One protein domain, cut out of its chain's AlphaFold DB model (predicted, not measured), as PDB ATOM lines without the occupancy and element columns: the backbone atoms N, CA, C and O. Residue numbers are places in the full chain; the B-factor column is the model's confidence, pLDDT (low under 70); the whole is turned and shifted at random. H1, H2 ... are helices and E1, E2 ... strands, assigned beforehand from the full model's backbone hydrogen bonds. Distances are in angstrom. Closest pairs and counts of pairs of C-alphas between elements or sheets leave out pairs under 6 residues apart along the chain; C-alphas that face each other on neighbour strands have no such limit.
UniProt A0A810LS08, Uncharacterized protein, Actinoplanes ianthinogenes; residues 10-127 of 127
ATOM      1  N   SER A  10     -27.078 -26.896 -29.039       76.38
ATOM      2  CA  SER A  10     -27.133 -25.603 -28.351       76.38
ATOM      3  C   SER A  10     -25.781 -25.183 -27.777       76.38
ATOM      4  O   SER A  10     -25.385 -24.027 -27.937       76.38
ATOM      5  N   TRP A  11     -25.051 -26.110 -27.157       80.62
ATOM      6  CA  TRP A  11     -23.772 -25.820 -26.514       80.62
ATOM      7  C   TRP A  11     -22.677 -25.530 -27.548       80.62
ATOM      8  O   TRP A  11     -21.977 -24.516 -27.470       80.62
ATOM      9  N   ARG A  12     -22.612 -26.348 -28.610       86.25
ATOM     10  CA  ARG A  12     -21.704 -26.129 -29.752       86.25
ATOM     11  C   ARG A  12     -21.993 -24.811 -30.470       86.25
ATOM     12  O   ARG A  12     -21.067 -24.043 -30.739       86.25
ATOM     13  N   ASN A  13     -23.268 -24.508 -30.721       88.62
ATOM     14  CA  ASN A  13     -23.671 -23.255 -31.357       88.62
ATOM     15  C   ASN A  13     -23.289 -22.038 -30.510       88.62
ATOM     16  O   ASN A  13     -22.826 -21.047 -31.068       88.62
ATOM     17  N   ARG A  14     -23.399 -22.109 -29.175       90.50
ATOM     18  CA  ARG A  14     -22.964 -21.014 -28.295       90.50
ATOM     19  C   ARG A  14     -21.472 -20.735 -28.427       90.50
ATOM     20  O   ARG A  14     -21.099 -19.575 -28.549       90.50
ATOM     21  N   ARG A  15     -20.618 -21.764 -28.467       92.94
ATOM     22  CA  ARG A  15     -19.169 -21.583 -28.682       92.94
ATOM     23  C   ARG A  15     -18.867 -20.915 -30.026       92.94
ATOM     24  O   ARG A  15     -18.025 -20.020 -30.093       92.94
ATOM     25  N   VAL A  16     -19.567 -21.318 -31.090       92.75
ATOM     26  CA  VAL A  16     -19.453 -20.688 -32.420       92.75
ATOM     27  C   VAL A  16     -19.903 -19.227 -32.376       92.75
ATOM     28  O   VAL A  16     -19.199 -18.363 -32.895       92.75
ATOM     29  N   MET A  17     -21.036 -18.941 -31.733       89.94
ATOM     30  CA  MET A  17     -21.550 -17.581 -31.570       89.94
ATOM     31  C   MET A  17     -20.587 -16.717 -30.764       89.94
ATOM     32  O   MET A  17     -20.218 -15.654 -31.240       89.94
ATOM     33  N   ALA A  18     -20.093 -17.205 -29.624       93.19
ATOM     34  CA  ALA A  18     -19.141 -16.489 -28.781       93.19
ATOM     35  C   ALA A  18     -17.896 -16.052 -29.563       93.19
ATOM     36  O   ALA A  18     -17.461 -14.907 -29.445       93.19
ATOM     37  N   ARG A  19     -17.371 -16.930 -30.431       92.25
ATOM     38  CA  ARG A  19     -16.263 -16.600 -31.340       92.25
ATOM     39  C   ARG A  19     -16.673 -15.581 -32.402       92.25
ATOM     40  O   ARG A  19     -15.963 -14.605 -32.610       92.25
ATOM     41  N   ARG A  20     -17.807 -15.797 -33.078       94.12
ATOM     42  CA  ARG A  20     -18.274 -14.943 -34.184       94.12
ATOM     43  C   ARG A  20     -18.633 -13.529 -33.747       94.12
ATOM     44  O   ARG A  20     -18.394 -12.593 -34.496       94.12
ATOM     45  N   THR A  21     -19.223 -13.380 -32.568       90.06
ATOM     46  CA  THR A  21     -19.682 -12.089 -32.045       90.06
ATOM     47  C   THR A  21     -18.685 -11.454 -31.081       90.06
ATOM     48  O   THR A  21     -19.025 -10.463 -30.448       90.06
ATOM     49  N   GLY A  22     -17.485 -12.028 -30.935       93.69
ATOM     50  CA  GLY A  22     -16.413 -11.461 -30.117       93.69
ATOM     51  C   GLY A  22     -16.786 -11.301 -28.645       93.69
ATOM     52  O   GLY A  22     -16.629 -10.216 -28.093       93.69
ATOM     53  N   TRP A  23     -17.315 -12.353 -28.010       95.38
ATOM     54  CA  TRP A  23     -17.617 -12.297 -26.576       95.38
ATOM     55  C   TRP A  23     -16.370 -11.928 -25.762       95.38
ATOM     56  O   TRP A  23     -15.265 -12.343 -26.127       95.38
ATOM     57  N   PRO A  24     -16.536 -11.201 -24.641       96.00
ATOM     58  CA  PRO A  24     -15.423 -10.887 -23.757       96.00
ATOM     59  C   PRO A  24     -14.683 -12.146 -23.300       96.00
ATOM     60  O   PRO A  24     -15.284 -13.212 -23.116       96.00
ATOM     61  N   ALA A  25     -13.376 -12.011 -23.073       94.81
ATOM     62  CA  ALA A  25     -12.570 -13.083 -22.503       94.81
ATOM     63  C   ALA A  25     -13.197 -13.579 -21.186       94.81
ATOM     64  O   ALA A  25     -13.643 -12.786 -20.362       94.81
ATOM     65  N   GLY A  26     -13.278 -14.899 -21.017       94.88
ATOM     66  CA  GLY A  26     -13.885 -15.529 -19.840       94.88
ATOM     67  C   GLY A  26     -15.415 -15.654 -19.868       94.88
ATOM     68  O   GLY A  26     -15.931 -16.584 -19.261       94.88
ATOM     69  N   ALA A  27     -16.155 -14.841 -20.634       96.00
ATOM     70  CA  ALA A  27     -17.628 -14.866 -20.615       96.00
ATOM     71  C   ALA A  27     -18.228 -16.229 -21.012       96.00
ATOM     72  O   ALA A  27     -19.213 -16.677 -20.429       96.00
ATOM     73  N   LEU A  28     -17.622 -16.912 -21.990       95.88
ATOM     74  CA  LEU A  28     -18.030 -18.266 -22.376       95.88
ATOM     75  C   LEU A  28     -17.772 -19.282 -21.253       95.88
ATOM     76  O   LEU A  28     -18.644 -20.100 -20.978       95.88
ATOM     77  N   ALA A  29     -16.605 -19.213 -20.605       95.31
ATOM     78  CA  ALA A  29     -16.246 -20.111 -19.510       95.31
ATOM     79  C   ALA A  29     -17.171 -19.910 -18.299       95.31
ATOM     80  O   ALA A  29     -17.623 -20.890 -17.713       95.31
ATOM     81  N   GLU A  30     -17.531 -18.661 -17.992       96.81
ATOM     82  CA  GLU A  30     -18.528 -18.347 -16.965       96.81
ATOM     83  C   GLU A  30     -19.902 -18.926 -17.307       96.81
ATOM     84  O   GLU A  30     -20.515 -19.574 -16.468       96.81
ATOM     85  N   CYS A  31     -20.375 -18.786 -18.550       94.81
ATOM     86  CA  CYS A  31     -21.650 -19.394 -18.948       94.81
ATOM     87  C   CYS A  31     -21.625 -20.930 -18.823       94.81
ATOM     88  O   CYS A  31     -22.614 -21.526 -18.409       94.81
ATOM     89  N   GLU A  32     -20.507 -21.576 -19.165       93.56
ATOM     90  CA  GLU A  32     -20.333 -23.032 -19.040       93.56
ATOM     91  C   GLU A  32     -20.220 -23.496 -17.580       93.56
ATOM     92  O   GLU A  32     -20.635 -24.606 -17.243       93.56
ATOM     93  N   ARG A  33     -19.658 -22.663 -16.700       95.12
ATOM     94  CA  ARG A  33     -19.687 -22.877 -15.250       95.12
ATOM     95  C   ARG A  33     -21.122 -22.777 -14.729       95.12
ATOM     96  O   ARG A  33     -21.598 -23.718 -14.102       95.12
ATOM     97  N   LEU A  34     -21.823 -21.702 -15.078       94.06
ATOM     98  CA  LEU A  34     -23.199 -21.449 -14.657       94.06
ATOM     99  C   LEU A  34     -24.177 -22.543 -15.113       94.06
ATOM    100  O   LEU A  34     -25.006 -22.970 -14.315       94.06
ATOM    101  N   ASP A  35     -24.062 -23.068 -16.343       91.50
ATOM    102  CA  ASP A  35     -24.917 -24.186 -16.791       91.50
ATOM    103  C   ASP A  35     -24.761 -25.437 -15.901       91.50
ATOM    104  O   ASP A  35     -25.713 -26.200 -15.735       91.50
ATOM    105  N   ARG A  36     -23.558 -25.680 -15.356       90.75
ATOM    106  CA  ARG A  36     -23.291 -26.823 -14.465       90.75
ATOM    107  C   ARG A  36     -23.838 -26.588 -13.062       90.75
ATOM    108  O   ARG A  36     -24.344 -27.525 -12.452       90.75
ATOM    109  N   GLU A  37     -23.722 -25.363 -12.563       92.81
ATOM    110  CA  GLU A  37     -24.143 -24.996 -11.208       92.81
ATOM    111  C   GLU A  37     -25.656 -24.787 -11.082       92.81
ATOM    112  O   GLU A  37     -26.221 -25.036 -10.019       92.81
ATOM    113  N   HIS A  38     -26.329 -24.423 -12.176       89.75
ATOM    114  CA  HIS A  38     -27.771 -24.183 -12.202       89.75
ATOM    115  C   HIS A  38     -28.484 -25.077 -13.235       89.75
ATOM    116  O   HIS A  38     -28.894 -24.602 -14.302       89.75
ATOM    117  N   PRO A  39     -28.683 -26.378 -12.943       88.06
ATOM    118  CA  PRO A  39     -29.383 -27.283 -13.846       88.06
ATOM    119  C   PRO A  39     -30.777 -26.773 -14.244       88.06
ATOM    120  O   PRO A  39     -31.578 -26.356 -13.407       88.06
ATOM    121  N   GLY A  40     -31.082 -26.836 -15.541       86.50
ATOM    122  CA  GLY A  40     -32.349 -26.361 -16.119       86.50
ATOM    123  C   GLY A  40     -32.308 -24.910 -16.605       86.50
ATOM    124  O   GLY A  40     -33.096 -24.534 -17.478       86.50
ATOM    125  N   TRP A  41     -31.350 -24.114 -16.132       89.88
ATOM    126  CA  TRP A  41     -31.064 -22.804 -16.704       89.88
ATOM    127  C   TRP A  41     -30.183 -22.921 -17.950       89.88
ATOM    128  O   TRP A  41     -29.461 -23.892 -18.162       89.88
ATOM    129  N   SER A  42     -30.283 -21.927 -18.825       89.69
ATOM    130  CA  SER A  42     -29.448 -21.783 -20.014       89.69
ATOM    131  C   SER A  42     -28.861 -20.383 -20.056       89.69
ATOM    132  O   SER A  42     -29.616 -19.406 -20.116       89.69
ATOM    133  N   PHE A  43     -27.532 -20.301 -20.073       92.94
ATOM    134  CA  PHE A  43     -26.793 -19.048 -19.936       92.94
ATOM    135  C   PHE A  43     -26.202 -18.544 -21.254       92.94
ATOM    136  O   PHE A  43     -25.761 -19.317 -22.116       92.94
ATOM    137  N   GLY A  44     -26.139 -17.223 -21.394       93.94
ATOM    138  CA  GLY A  44     -25.437 -16.562 -22.483       93.94
ATOM    139  C   GLY A  44     -25.033 -15.136 -22.142       93.94
ATOM    140  O   GLY A  44     -25.502 -14.553 -21.169       93.94
ATOM    141  N   TRP A  45     -24.166 -14.568 -22.968       95.19
ATOM    142  CA  TRP A  45     -23.774 -13.171 -22.889       95.19
ATOM    143  C   TRP A  45     -24.555 -12.350 -23.917       95.19
ATOM    144  O   TRP A  45     -24.802 -12.807 -25.038       95.19
ATOM    145  N   LEU A  46     -24.924 -11.128 -23.540       92.69
ATOM    146  CA  LEU A  46     -25.599 -10.165 -24.397       92.69
ATOM    147  C   LEU A  46     -24.787  -8.876 -24.528       92.69
ATOM    148  O   LEU A  46     -24.318  -8.351 -23.512       92.69
ATOM    149  N   PRO A  47     -24.686  -8.321 -25.749       93.19
ATOM    150  CA  PRO A  47     -24.041  -7.039 -25.949       93.19
ATOM    151  C   PRO A  47     -24.850  -5.913 -25.349       93.19
ATOM    152  O   PRO A  47     -26.066  -6.026 -25.147       93.19
ATOM    153  N   GLU A  48     -24.132  -4.819 -25.107       94.00
ATOM    154  CA  GLU A  48     -24.733  -3.535 -24.805       94.00
ATOM    155  C   GLU A  48     -25.801  -3.242 -25.858       94.00
ATOM    156  O   GLU A  48     -25.558  -3.327 -27.065       94.00
ATOM    157  N   ASN A  49     -27.002  -2.929 -25.388       91.44
ATOM    158  CA  ASN A  49     -28.067  -2.464 -26.250       91.44
ATOM    159  C   ASN A  49     -28.211  -0.968 -26.048       91.44
ATOM    160  O   ASN A  49     -28.477  -0.521 -24.934       91.44
ATOM    161  N   ARG A  50     -28.073  -0.214 -27.132       92.69
ATOM    162  CA  ARG A  50     -28.285   1.239 -27.149       92.69
ATOM    163  C   ARG A  50     -29.570   1.632 -27.871       92.69
ATOM    164  O   ARG A  50     -29.832   2.815 -28.055       92.69
ATOM    165  N   THR A  51     -30.357   0.653 -28.322       89.31
ATOM    166  CA  THR A  51     -31.646   0.911 -28.959       89.31
ATOM    167  C   THR A  51     -32.572   1.595 -27.965       89.31
ATOM    168  O   THR A  51     -32.800   1.079 -26.872       89.31
ATOM    169  N   ARG A  52     -33.115   2.742 -28.378       87.81
ATOM    170  CA  ARG A  52     -33.981   3.576 -27.548       87.81
ATOM    171  C   ARG A  52     -35.182   2.790 -27.015       87.81
ATOM    172  O   ARG A  52     -35.882   2.148 -27.798       87.81
ATOM    173  N   GLY A  53     -35.426   2.867 -25.709       86.00
ATOM    174  CA  GLY A  53     -36.488   2.130 -25.013       86.00
ATOM    175  C   GLY A  53     -36.141   0.677 -24.663       86.00
ATOM    176  O   GLY A  53     -36.961  -0.015 -24.067       86.00
ATOM    177  N   TRP A  54     -34.944   0.209 -25.023       84.50
ATOM    178  CA  TRP A  54     -34.449  -1.145 -24.757       84.50
ATOM    179  C   TRP A  54     -33.000  -1.133 -24.255       84.50
ATOM    180  O   TRP A  54     -32.282  -2.136 -24.389       84.50
ATOM    181  N   GLU A  55     -32.555   0.007 -23.730       90.44
ATOM    182  CA  GLU A  55     -31.186   0.242 -23.306       90.44
ATOM    183  C   GLU A  55     -30.790  -0.727 -22.188       90.44
ATOM    184  O   GLU A  55     -31.516  -0.922 -21.213       90.44
ATOM    185  N   ARG A  56     -29.618  -1.348 -22.323       90.00
ATOM    186  CA  ARG A  56     -28.999  -2.149 -21.258       90.00
ATOM    187  C   ARG A  56     -27.484  -2.182 -21.435       90.00
ATOM    188  O   ARG A  56     -27.019  -2.204 -22.579       90.00
ATOM    189  N   PRO A  57     -26.712  -2.262 -20.340       93.69
ATOM    190  CA  PRO A  57     -25.292  -2.565 -20.439       93.69
ATOM    191  C   PRO A  57     -25.082  -3.967 -21.030       93.69
ATOM    192  O   PRO A  57     -25.999  -4.792 -21.081       93.69
ATOM    193  N   ALA A  58     -23.856  -4.244 -21.466       94.69
ATOM    194  CA  ALA A  58     -23.446  -5.615 -21.735       94.69
ATOM    195  C   ALA A  58     -23.519  -6.450 -20.447       94.69
ATOM    196  O   ALA A  58     -23.291  -5.930 -19.354       94.69
ATOM    197  N   GLY A  59     -23.825  -7.737 -20.570       96.12
ATOM    198  CA  GLY A  59     -23.952  -8.593 -19.397       96.12
ATOM    199  C   GLY A  59     -24.349 -10.018 -19.726       96.12
ATOM    200  O   GLY A  59     -24.328 -10.450 -20.878       96.12
ATOM    201  N   PHE A  60     -24.730 -10.746 -18.689       96.25
ATOM    202  CA  PHE A  60     -25.170 -12.125 -18.767       96.25
ATOM    203  C   PHE A  60     -26.691 -12.202 -18.756       96.25
ATOM    204  O   PHE A  60     -27.381 -11.380 -18.153       96.25
ATOM    205  N   ALA A  61     -27.212 -13.222 -19.419       92.69
ATOM    206  CA  ALA A  61     -28.616 -13.558 -19.411       92.69
ATOM    207  C   ALA A  61     -28.809 -15.052 -19.180       92.69
ATOM    208  O   ALA A  61     -28.028 -15.878 -19.659       92.69
ATOM    209  N   ALA A  62     -29.887 -15.389 -18.484       92.25
ATOM    210  CA  ALA A  62     -30.296 -16.751 -18.213       92.25
ATOM    211  C   ALA A  62     -31.772 -16.926 -18.571       92.25
ATOM    212  O   ALA A  62     -32.585 -16.019 -18.391       92.25
ATOM    213  N   ASN A  63     -32.130 -18.098 -19.085       88.62
ATOM    214  CA  ASN A  63     -33.525 -18.496 -19.246       88.62
ATOM    215  C   ASN A  63     -33.738 -19.917 -18.739       88.62
ATOM    216  O   ASN A  63     -32.855 -20.756 -18.899       88.62
ATOM    217  N   ARG A  64     -34.921 -20.185 -18.183       86.00
ATOM    218  CA  ARG A  64     -35.338 -21.518 -17.738       86.00
ATOM    219  C   ARG A  64     -36.583 -21.943 -18.504       86.00
ATOM    220  O   ARG A  64     -37.641 -21.336 -18.379       86.00
ATOM    221  N   ARG A  65     -36.438 -22.912 -19.411       75.44
ATOM    222  CA  ARG A  65     -37.471 -23.221 -20.427       75.44
ATOM    223  C   ARG A  65     -38.570 -24.152 -19.933       75.44
ATOM    224  O   ARG A  65     -39.650 -24.153 -20.519       75.44
ATOM    225  N   ASP A  66     -38.253 -24.948 -18.923       76.00
ATOM    226  CA  ASP A  66     -39.113 -25.929 -18.267       76.00
ATOM    227  C   ASP A  66     -40.013 -25.301 -17.195       76.00
ATOM    228  O   ASP A  66     -40.956 -25.940 -16.742       76.00
ATOM    229  N   TRP A  67     -39.763 -24.047 -16.815       74.56
ATOM    230  CA  TRP A  67     -40.589 -23.324 -15.857       74.56
ATOM    231  C   TRP A  67     -41.628 -22.455 -16.556       74.56
ATOM    232  O   TRP A  67     -41.312 -21.601 -17.386       74.56
ATOM    233  N   SER A  68     -42.878 -22.630 -16.143       63.00
ATOM    234  CA  SER A  68     -43.981 -21.718 -16.417       63.00
ATOM    235  C   SER A  68     -44.509 -21.193 -15.087       63.00
ATOM    236  O   SER A  68     -45.424 -21.767 -14.497       63.00
ATOM    237  N   LEU A  69     -43.914 -20.107 -14.590       55.62
ATOM    238  CA  LEU A  69     -44.448 -19.409 -13.423       55.62
ATOM    239  C   LEU A  69     -45.768 -18.733 -13.818       55.62
ATOM    240  O   LEU A  69     -45.801 -17.861 -14.688       55.62
ATOM    241  N   VAL A  70     -46.868 -19.128 -13.177       46.12
ATOM    242  CA  VAL A  70     -48.141 -18.399 -13.255       46.12
ATOM    243  C   VAL A  70     -47.959 -17.099 -12.466       46.12
ATOM    244  O   VAL A  70     -47.594 -17.149 -11.301       46.12
ATOM    245  N   GLY A  71     -48.157 -15.939 -13.101       43.19
ATOM    246  CA  GLY A  71     -47.993 -14.634 -12.441       43.19
ATOM    247  C   GLY A  71     -46.566 -14.065 -12.409       43.19
ATOM    248  O   GLY A  71     -46.334 -13.065 -11.737       43.19
ATOM    249  N   ALA A  72     -45.607 -14.633 -13.153       44.41
ATOM    250  CA  ALA A  72     -44.298 -14.004 -13.395       44.41
ATOM    251  C   ALA A  72     -44.364 -12.912 -14.484       44.41
ATOM    252  O   ALA A  72     -43.540 -12.878 -15.397       44.41
ATOM    253  N   ASP A  73     -45.354 -12.021 -14.389       41.03
ATOM    254  CA  ASP A  73     -45.535 -10.885 -15.306       41.03
ATOM    255  C   ASP A  73     -44.437  -9.801 -15.128       41.03
ATOM    256  O   ASP A  73     -44.383  -8.834 -15.881       41.03
ATOM    257  N   GLU A  74     -43.518  -9.963 -14.168       38.78
ATOM    258  CA  GLU A  74     -42.511  -8.953 -13.806       38.78
ATOM    259  C   GLU A  74     -41.167  -9.062 -14.550       38.78
ATOM    260  O   GLU A  74     -40.349  -8.151 -14.446       38.78
ATOM    261  N   LEU A  75     -40.907 -10.123 -15.325       45.44
ATOM    262  CA  LEU A  75     -39.572 -10.340 -15.925       45.44
ATOM    263  C   LEU A  75     -39.444  -9.921 -17.399       45.44
ATOM    264  O   LEU A  75     -38.335  -9.891 -17.934       45.44
ATOM    265  N   ARG A  76     -40.553  -9.527 -18.038       41.56
ATOM    266  CA  ARG A  76     -40.571  -8.770 -19.299       41.56
ATOM    267  C   ARG A  76     -41.959  -8.147 -19.487       41.56
ATOM    268  O   ARG A  76     -42.905  -8.859 -19.805       41.56
ATOM    269  N   ARG A  77     -42.094  -6.826 -19.338       37.56
ATOM    270  CA  ARG A  77     -43.176  -6.105 -20.028       37.56
ATOM    271  C   ARG A  77     -42.800  -6.081 -21.510       37.56
ATOM    272  O   ARG A  77     -42.037  -5.213 -21.919       37.56
ATOM    273  N   ASP A  78     -43.263  -7.057 -22.289       40.41
ATOM    274  CA  ASP A  78     -43.402  -6.835 -23.730       40.41
ATOM    275  C   ASP A  78     -44.650  -5.960 -23.941       40.41
ATOM    276  O   ASP A  78     -45.679  -6.201 -23.297       40.41
ATOM    277  N   PRO A  79     -44.566  -4.910 -24.774       41.62
ATOM    278  CA  PRO A  79     -45.736  -4.167 -25.191       41.62
ATOM    279  C   PRO A  79     -46.511  -5.032 -26.188       41.62
ATOM    280  O   PRO A  79     -45.958  -5.468 -27.191       41.62
ATOM    281  N   GLU A  80     -47.785  -5.240 -25.874       45.97
ATOM    282  CA  GLU A  80     -48.827  -5.775 -26.755       45.97
ATOM    283  C   GLU A  80     -48.740  -7.285 -27.080       45.97
ATOM    284  O   GLU A  80     -47.894  -7.781 -27.816       45.97
ATOM    285  N   ASP A  81     -49.706  -8.007 -26.499       48.31
ATOM    286  CA  ASP A  81     -50.326  -9.233 -27.006       48.31
ATOM    287  C   ASP A  81     -49.442 -10.465 -27.271       48.31
ATOM    288  O   ASP A  81     -49.119 -10.831 -28.401       48.31
ATOM    289  N   GLY A  82     -49.178 -11.232 -26.203       39.56
ATOM    290  CA  GLY A  82     -48.783 -12.639 -26.323       39.56
ATOM    291  C   GLY A  82     -47.971 -13.174 -25.147       39.56
ATOM    292  O   GLY A  82     -46.751 -13.291 -25.217       39.56
ATOM    293  N   VAL A  83     -48.638 -13.553 -24.057       43.00
ATOM    294  CA  VAL A  83     -47.995 -14.068 -22.838       43.00
ATOM    295  C   VAL A  83     -47.289 -15.411 -23.101       43.00
ATOM    296  O   VAL A  83     -47.919 -16.466 -23.166       43.00
ATOM    297  N   ARG A  84     -45.953 -15.403 -23.186       43.84
ATOM    298  CA  ARG A  84     -45.112 -16.596 -22.971       43.84
ATOM    299  C   ARG A  84     -44.290 -16.408 -21.693       43.84
ATOM    300  O   ARG A  84     -43.242 -15.775 -21.710       43.84
ATOM    301  N   ARG A  85     -44.770 -16.979 -20.580       55.09
ATOM    302  CA  ARG A  85     -44.153 -16.898 -19.240       55.09
ATOM    303  C   ARG A  85     -43.032 -17.918 -19.097       55.09
ATOM    304  O   ARG A  85     -43.284 -19.069 -18.753       55.09
ATOM    305  N   ARG A  86     -41.800 -17.509 -19.380       64.88
ATOM    306  CA  ARG A  86     -40.599 -18.275 -19.027       64.88
ATOM    307  C   ARG A  86     -39.685 -17.377 -18.210       64.88
ATOM    308  O   ARG A  86     -39.479 -16.238 -18.633       64.88
ATOM    309  N   PRO A  87     -39.139 -17.851 -17.078       76.38
ATOM    310  CA  PRO A  87     -38.162 -17.085 -16.329       76.38
ATOM    311  C   PRO A  87     -37.006 -16.676 -17.236       76.38
ATOM    312  O   PRO A  87     -36.342 -17.521 -17.845       76.38
ATOM    313  N   TYR A  88     -36.808 -15.370 -17.334       82.81
ATOM    314  CA  TYR A  88     -35.699 -14.748 -18.028       82.81
ATOM    315  C   TYR A  88     -35.047 -13.764 -17.068       82.81
ATOM    316  O   TYR A  88     -35.732 -12.981 -16.411       82.81
ATOM    317  N   VAL A  89     -33.726 -13.809 -16.990       89.75
ATOM    318  CA  VAL A  89     -32.945 -13.002 -16.061       89.75
ATOM    319  C   VAL A  89     -31.806 -12.365 -16.817       89.75
ATOM    320  O   VAL A  89     -31.174 -13.008 -17.647       89.75
ATOM    321  N   PHE A  90     -31.536 -11.106 -16.510       92.06
ATOM    322  CA  PHE A  90     -30.343 -10.400 -16.950       92.06
ATOM    323  C   PHE A  90     -29.576  -9.900 -15.728       92.06
ATOM    324  O   PHE A  90     -30.206  -9.453 -14.766       92.06
ATOM    325  N   GLY A  91     -28.247  -9.932 -15.792       92.56
ATOM    326  CA  GLY A  91     -27.349  -9.312 -14.823       92.56
ATOM    327  C   GLY A  91     -26.104  -8.754 -15.528       92.56
ATOM    328  O   GLY A  91     -25.509  -9.464 -16.337       92.56
ATOM    329  N   PRO A  92     -25.677  -7.505 -15.258       93.38
ATOM    330  CA  PRO A  92     -24.444  -6.936 -15.814       93.38
ATOM    331  C   PRO A  92     -23.184  -7.663 -15.313       93.38
ATOM    332  O   PRO A  92     -22.138  -7.604 -15.954       93.38
ATOM    333  N   SER A  93     -23.290  -8.384 -14.197       95.81
ATOM    334  CA  SER A  93     -22.257  -9.261 -13.654       95.81
ATOM    335  C   SER A  93     -22.822 -10.652 -13.362       95.81
ATOM    336  O   SER A  93     -24.036 -10.833 -13.237       95.81
ATOM    337  N   VAL A  94     -21.927 -11.631 -13.228       96.06
ATOM    338  CA  VAL A  94     -22.272 -12.993 -12.792       96.06
ATOM    339  C   VAL A  94     -22.945 -12.968 -11.417       96.06
ATOM    340  O   VAL A  94     -24.014 -13.543 -11.261       96.06
ATOM    341  N   ALA A  95     -22.390 -12.216 -10.464       96.38
ATOM    342  CA  ALA A  95     -22.936 -12.117  -9.112       96.38
ATOM    343  C   ALA A  95     -24.374 -11.566  -9.094       96.38
ATOM    344  O   ALA A  95     -25.228 -12.079  -8.375       96.38
ATOM    345  N   GLU A  96     -24.670 -10.541  -9.900       92.56
ATOM    346  CA  GLU A  96     -26.038 -10.018 -10.012       92.56
ATOM    347  C   GLU A  96     -26.988 -11.004 -10.693       92.56
ATOM    348  O   GLU A  96     -28.157 -11.097 -10.317       92.56
ATOM    349  N   LEU A  97     -26.503 -11.745 -11.693       93.56
ATOM    350  CA  LEU A  97     -27.293 -12.777 -12.353       93.56
ATOM    351  C   LEU A  97     -27.659 -13.899 -11.372       93.56
ATOM    352  O   LEU A  97     -28.831 -14.259 -11.282       93.56
ATOM    353  N   GLU A  98     -26.681 -14.410 -10.623       94.19
ATOM    354  CA  GLU A  98     -26.855 -15.472  -9.624       94.19
ATOM    355  C   GLU A  98     -27.817 -15.036  -8.508       94.19
ATOM    356  O   GLU A  98     -28.745 -15.773  -8.177       94.19
ATOM    357  N   GLN A  99     -27.691 -13.803  -7.997       92.38
ATOM    358  CA  GLN A  99     -28.632 -13.250  -7.011       92.38
ATOM    359  C   GLN A  99     -30.074 -13.228  -7.529       92.38
ATOM    360  O   GLN A  99     -31.011 -13.602  -6.818       92.38
ATOM    361  N   ARG A 100     -30.275 -12.805  -8.781       90.00
ATOM    362  CA  ARG A 100     -31.612 -12.749  -9.390       90.00
ATOM    363  C   ARG A 100     -32.176 -14.140  -9.681       90.00
ATOM    364  O   ARG A 100     -33.381 -14.337  -9.532       90.00
ATOM    365  N   ILE A 101     -31.332 -15.096 -10.069       90.44
ATOM    366  CA  ILE A 101     -31.724 -16.506 -10.215       90.44
ATOM    367  C   ILE A 101     -32.197 -17.054  -8.873       90.44
ATOM    368  O   ILE A 101     -33.313 -17.562  -8.804       90.44
ATOM    369  N   ALA A 102     -31.419 -16.864  -7.804       90.56
ATOM    370  CA  ALA A 102     -31.779 -17.324  -6.466       90.56
ATOM    371  C   ALA A 102     -33.133 -16.757  -6.000       90.56
ATOM    372  O   ALA A 102     -33.957 -17.489  -5.455       90.56
ATOM    373  N   ALA A 103     -33.408 -15.477  -6.276       87.12
ATOM    374  CA  ALA A 103     -34.696 -14.860  -5.956       87.12
ATOM    375  C   ALA A 103     -35.875 -15.507  -6.711       87.12
ATOM    376  O   ALA A 103     -36.946 -15.722  -6.143       87.12
ATOM    377  N   ILE A 104     -35.685 -15.843  -7.990       86.06
ATOM    378  CA  ILE A 104     -36.708 -16.523  -8.798       86.06
ATOM    379  C   ILE A 104     -36.920 -17.958  -8.330       86.06
ATOM    380  O   ILE A 104     -38.061 -18.417  -8.276       86.06
ATOM    381  N   GLU A 105     -35.844 -18.660  -7.990       87.75
ATOM    382  CA  GLU A 105     -35.923 -20.022  -7.474       87.75
ATOM    383  C   GLU A 105     -36.655 -20.059  -6.132       87.75
ATOM    384  O   GLU A 105     -37.586 -20.847  -5.981       87.75
ATOM    385  N   ALA A 106     -36.336 -19.143  -5.213       87.44
ATOM    386  CA  ALA A 106     -37.048 -19.002  -3.943       87.44
ATOM    387  C   ALA A 106     -38.553 -18.767  -4.153       87.44
ATOM    388  O   ALA A 106     -39.375 -19.514  -3.621       87.44
ATOM    389  N   ARG A 107     -38.923 -17.806  -5.013       83.44
ATOM    390  CA  ARG A 107     -40.333 -17.524  -5.332       83.44
ATOM    391  C   ARG A 107     -41.045 -18.733  -5.940       83.44
ATOM    392  O   ARG A 107     -42.207 -18.982  -5.635       83.44
ATOM    393  N   HIS A 108     -40.372 -19.494  -6.801       83.00
ATOM    394  CA  HIS A 108     -40.945 -20.712  -7.369       83.00
ATOM    395  C   HIS A 108     -41.189 -21.781  -6.299       83.00
ATOM    396  O   HIS A 108     -42.257 -22.389  -6.278       83.00
ATOM    397  N   HIS A 109     -40.236 -21.988  -5.388       85.75
ATOM    398  CA  HIS A 109     -40.399 -22.926  -4.278       85.75
ATOM    399  C   HIS A 109     -41.562 -22.544  -3.352       85.75
ATOM    400  O   HIS A 109     -42.327 -23.419  -2.950       85.75
ATOM    401  N   GLU A 110     -41.745 -21.254  -3.065       85.31
ATOM    402  CA  GLU A 110     -42.880 -20.762  -2.274       85.31
ATOM    403  C   GLU A 110     -44.235 -21.028  -2.950       85.31
ATOM    404  O   GLU A 110     -45.188 -21.450  -2.291       85.31
ATOM    405  N   GLU A 111     -44.335 -20.805  -4.264       81.56
ATOM    406  CA  GLU A 111     -45.567 -21.067  -5.017       81.56
ATOM    407  C   GLU A 111     -45.897 -22.560  -5.087       81.56
ATOM    408  O   GLU A 111     -47.056 -22.939  -4.900       81.56
ATOM    409  N   GLU A 112     -44.902 -23.418  -5.316       83.62
ATOM    410  CA  GLU A 112     -45.112 -24.869  -5.324       83.62
ATOM    411  C   GLU A 112     -45.551 -25.378  -3.944       83.62
ATOM    412  O   GLU A 112     -46.533 -26.114  -3.857       83.62
ATOM    413  N   ALA A 113     -44.937 -24.893  -2.858       85.56
ATOM    414  CA  ALA A 113     -45.362 -25.229  -1.498       85.56
ATOM    415  C   ALA A 113     -46.804 -24.776  -1.209       85.56
ATOM    416  O   ALA A 113     -47.590 -25.503  -0.598       85.56
ATOM    417  N   ARG A 114     -47.198 -23.584  -1.682       83.12
ATOM    418  CA  ARG A 114     -48.578 -23.089  -1.539       83.12
ATOM    419  C   ARG A 114     -49.575 -23.958  -2.307       83.12
ATOM    420  O   ARG A 114     -50.670 -24.216  -1.805       83.12
ATOM    421  N   ARG A 115     -49.218 -24.395  -3.518       79.94
ATOM    422  CA  ARG A 115     -50.053 -25.279  -4.348       79.94
ATOM    423  C   ARG A 115     -50.230 -26.645  -3.709       79.94
ATOM    424  O   ARG A 115     -51.355 -27.136  -3.665       79.94
ATOM    425  N   GLU A 116     -49.152 -27.220  -3.191       84.19
ATOM    426  CA  GLU A 116     -49.184 -28.493  -2.474       84.19
ATOM    427  C   GLU A 116     -50.096 -28.399  -1.242       84.19
ATOM    428  O   GLU A 116     -51.037 -29.181  -1.112       84.19
ATOM    429  N   ALA A 117     -49.944 -27.355  -0.421       85.56
ATOM    430  CA  ALA A 117     -50.807 -27.126   0.739       85.56
ATOM    431  C   ALA A 117     -52.292 -26.931   0.364       85.56
ATOM    432  O   ALA A 117     -53.191 -27.443   1.040       85.56
ATOM    433  N   ALA A 118     -52.573 -26.205  -0.724       83.56
ATOM    434  CA  ALA A 118     -53.935 -26.029  -1.230       83.56
ATOM    435  C   ALA A 118     -54.535 -27.358  -1.715       83.56
ATOM    436  O   ALA A 118     -55.691 -27.662  -1.410       83.56
ATOM    437  N   TRP A 119     -53.746 -28.168  -2.424       81.25
ATOM    438  CA  TRP A 119     -54.144 -29.498  -2.874       81.25
ATOM    439  C   TRP A 119     -54.461 -30.431  -1.701       81.25
ATOM    440  O   TRP A 119     -55.521 -31.057  -1.683       81.25
ATOM    441  N   GLU A 120     -53.608 -30.466  -0.675       88.69
ATOM    442  CA  GLU A 120     -53.842 -31.248   0.545       88.69
ATOM    443  C   GLU A 120     -55.088 -30.796   1.318       88.69
ATOM    444  O   GLU A 120     -55.784 -31.613   1.928       88.69
ATOM    445  N   SER A 121     -55.382 -29.494   1.322       86.56
ATOM    446  CA  SER A 121     -56.605 -28.950   1.921       86.56
ATOM    447  C   SER A 121     -57.854 -29.434   1.174       86.56
ATOM    448  O   SER A 121     -58.777 -29.971   1.790       86.56
ATOM    449  N   MET A 122     -57.847 -29.346  -0.162       84.69
ATOM    450  CA  MET A 122     -58.945 -29.841  -1.004       84.69
ATOM    451  C   MET A 122     -59.147 -31.354  -0.860       84.69
ATOM    452  O   MET A 122     -60.277 -31.811  -0.708       84.69
ATOM    453  N   ALA A 123     -58.063 -32.134  -0.847       82.31
ATOM    454  CA  ALA A 123     -58.122 -33.586  -0.687       82.31
ATOM    455  C   ALA A 123     -58.690 -34.014   0.677       82.31
ATOM    456  O   ALA A 123     -59.346 -35.053   0.767       82.31
ATOM    457  N   ARG A 124     -58.456 -33.224   1.735       82.00
ATOM    458  CA  ARG A 124     -59.042 -33.455   3.064       82.00
ATOM    459  C   ARG A 124     -60.515 -33.064   3.140       82.00
ATOM    460  O   ARG A 124     -61.268 -33.785   3.774       82.00
ATOM    461  N   GLY A 125     -60.924 -31.970   2.496       74.31
ATOM    462  CA  GLY A 125     -62.325 -31.522   2.486       74.31
ATOM    463  C   GLY A 125     -63.270 -32.383   1.638       74.31
ATOM    464  O   GLY A 125     -64.483 -32.272   1.779       74.31
ATOM    465  N   LEU A 126     -62.726 -33.228   0.756       71.69
ATOM    466  CA  LEU A 126     -63.475 -34.188  -0.064       71.69
ATOM    467  C   LEU A 126     -63.693 -35.558   0.615       71.69
ATOM    468  O   LEU A 126     -64.315 -36.429   0.004       71.69
ATOM    469  N   ARG A 127     -63.168 -35.770   1.829       56.81
ATOM    470  CA  ARG A 127     -63.389 -36.975   2.648       56.81
ATOM    471  C   ARG A 127     -64.399 -36.700   3.752       56.81
ATOM    472  O   ARG A 127     -65.140 -37.650   4.076       56.81
TER     473      ARG A 127
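AT A GLANCE: This is residues 10 to 127 of the 127 residues of an uncharacterized protein of Actinoplanes ianthinogenes (UniProt A0A810LS08). A small antiparallel sheet, E1 E2 E3, has H2 and the first part of the long helix H3 over one face, making two layers, helices on one face of a sheet; H3 runs on past the sheet as an arm, and residues 113 to 127, of which 113 to 125 belong to H3, stick out free. H1 only grazes the sheet, with its residues 10 to 18. The 118 printed residues hold H1 H2 E1 E2 E3 H3 in that order, class mixed, helices and strands; the strands form a meander, each the antiparallel neighbour of the one before. The whole is loose, radius of gyration of the C-alphas 17.7 A, and elongated, spanning 63 by 34 by 24 A.

IN THESE COORDINATES: Find C-alpha 10 at (-27.133, -25.603, -28.351), where H1, residues 10 to 20, begins and runs 15.0 A. Next come H2, residues 27 to 37, 15.3 A; E1, residues 41 to 46, 15.8 A; E2, residues 59 to 64, 17.3 A; and E3, residues 88 to 91, 10.5 A. H3, residues 94 to 125, runs 46.7 A to C-alpha 125 at (-62.325, -31.522, 2.486).

HOW THE PARTS SIT: Look at hairpin E1 and E2, where N 44 and O 61 are 2.9 A apart, and hairpin E2 and E3, where N 62 and O 89 are 2.8 A apart, both within hydrogen-bond range. H2 lies over E1 at a height over the sheet of 8.2 A, the closest C-alphas being Cys 31 and Phe 43, 5.2 A. On the same face H3 lies over E2 and E3, height 11.0 A; the closest C-alphas of E3 and H3 are Gly 91 and Leu 97, 4.3 A. H1 and H3 are apart. Every O i to N i+4 pair is within hydrogen-bond range in H1 and H3; in H2, 6 of 7.

THE WHOLE: The C-alphas farthest apart, Gly 22 and Arg 127, are 62.7 A apart. The printed part has no cut; links E1 to E2 and E2 to E3 are long. Confidence is low, pLDDT under 70, at residues 68 to 86 and residue 127.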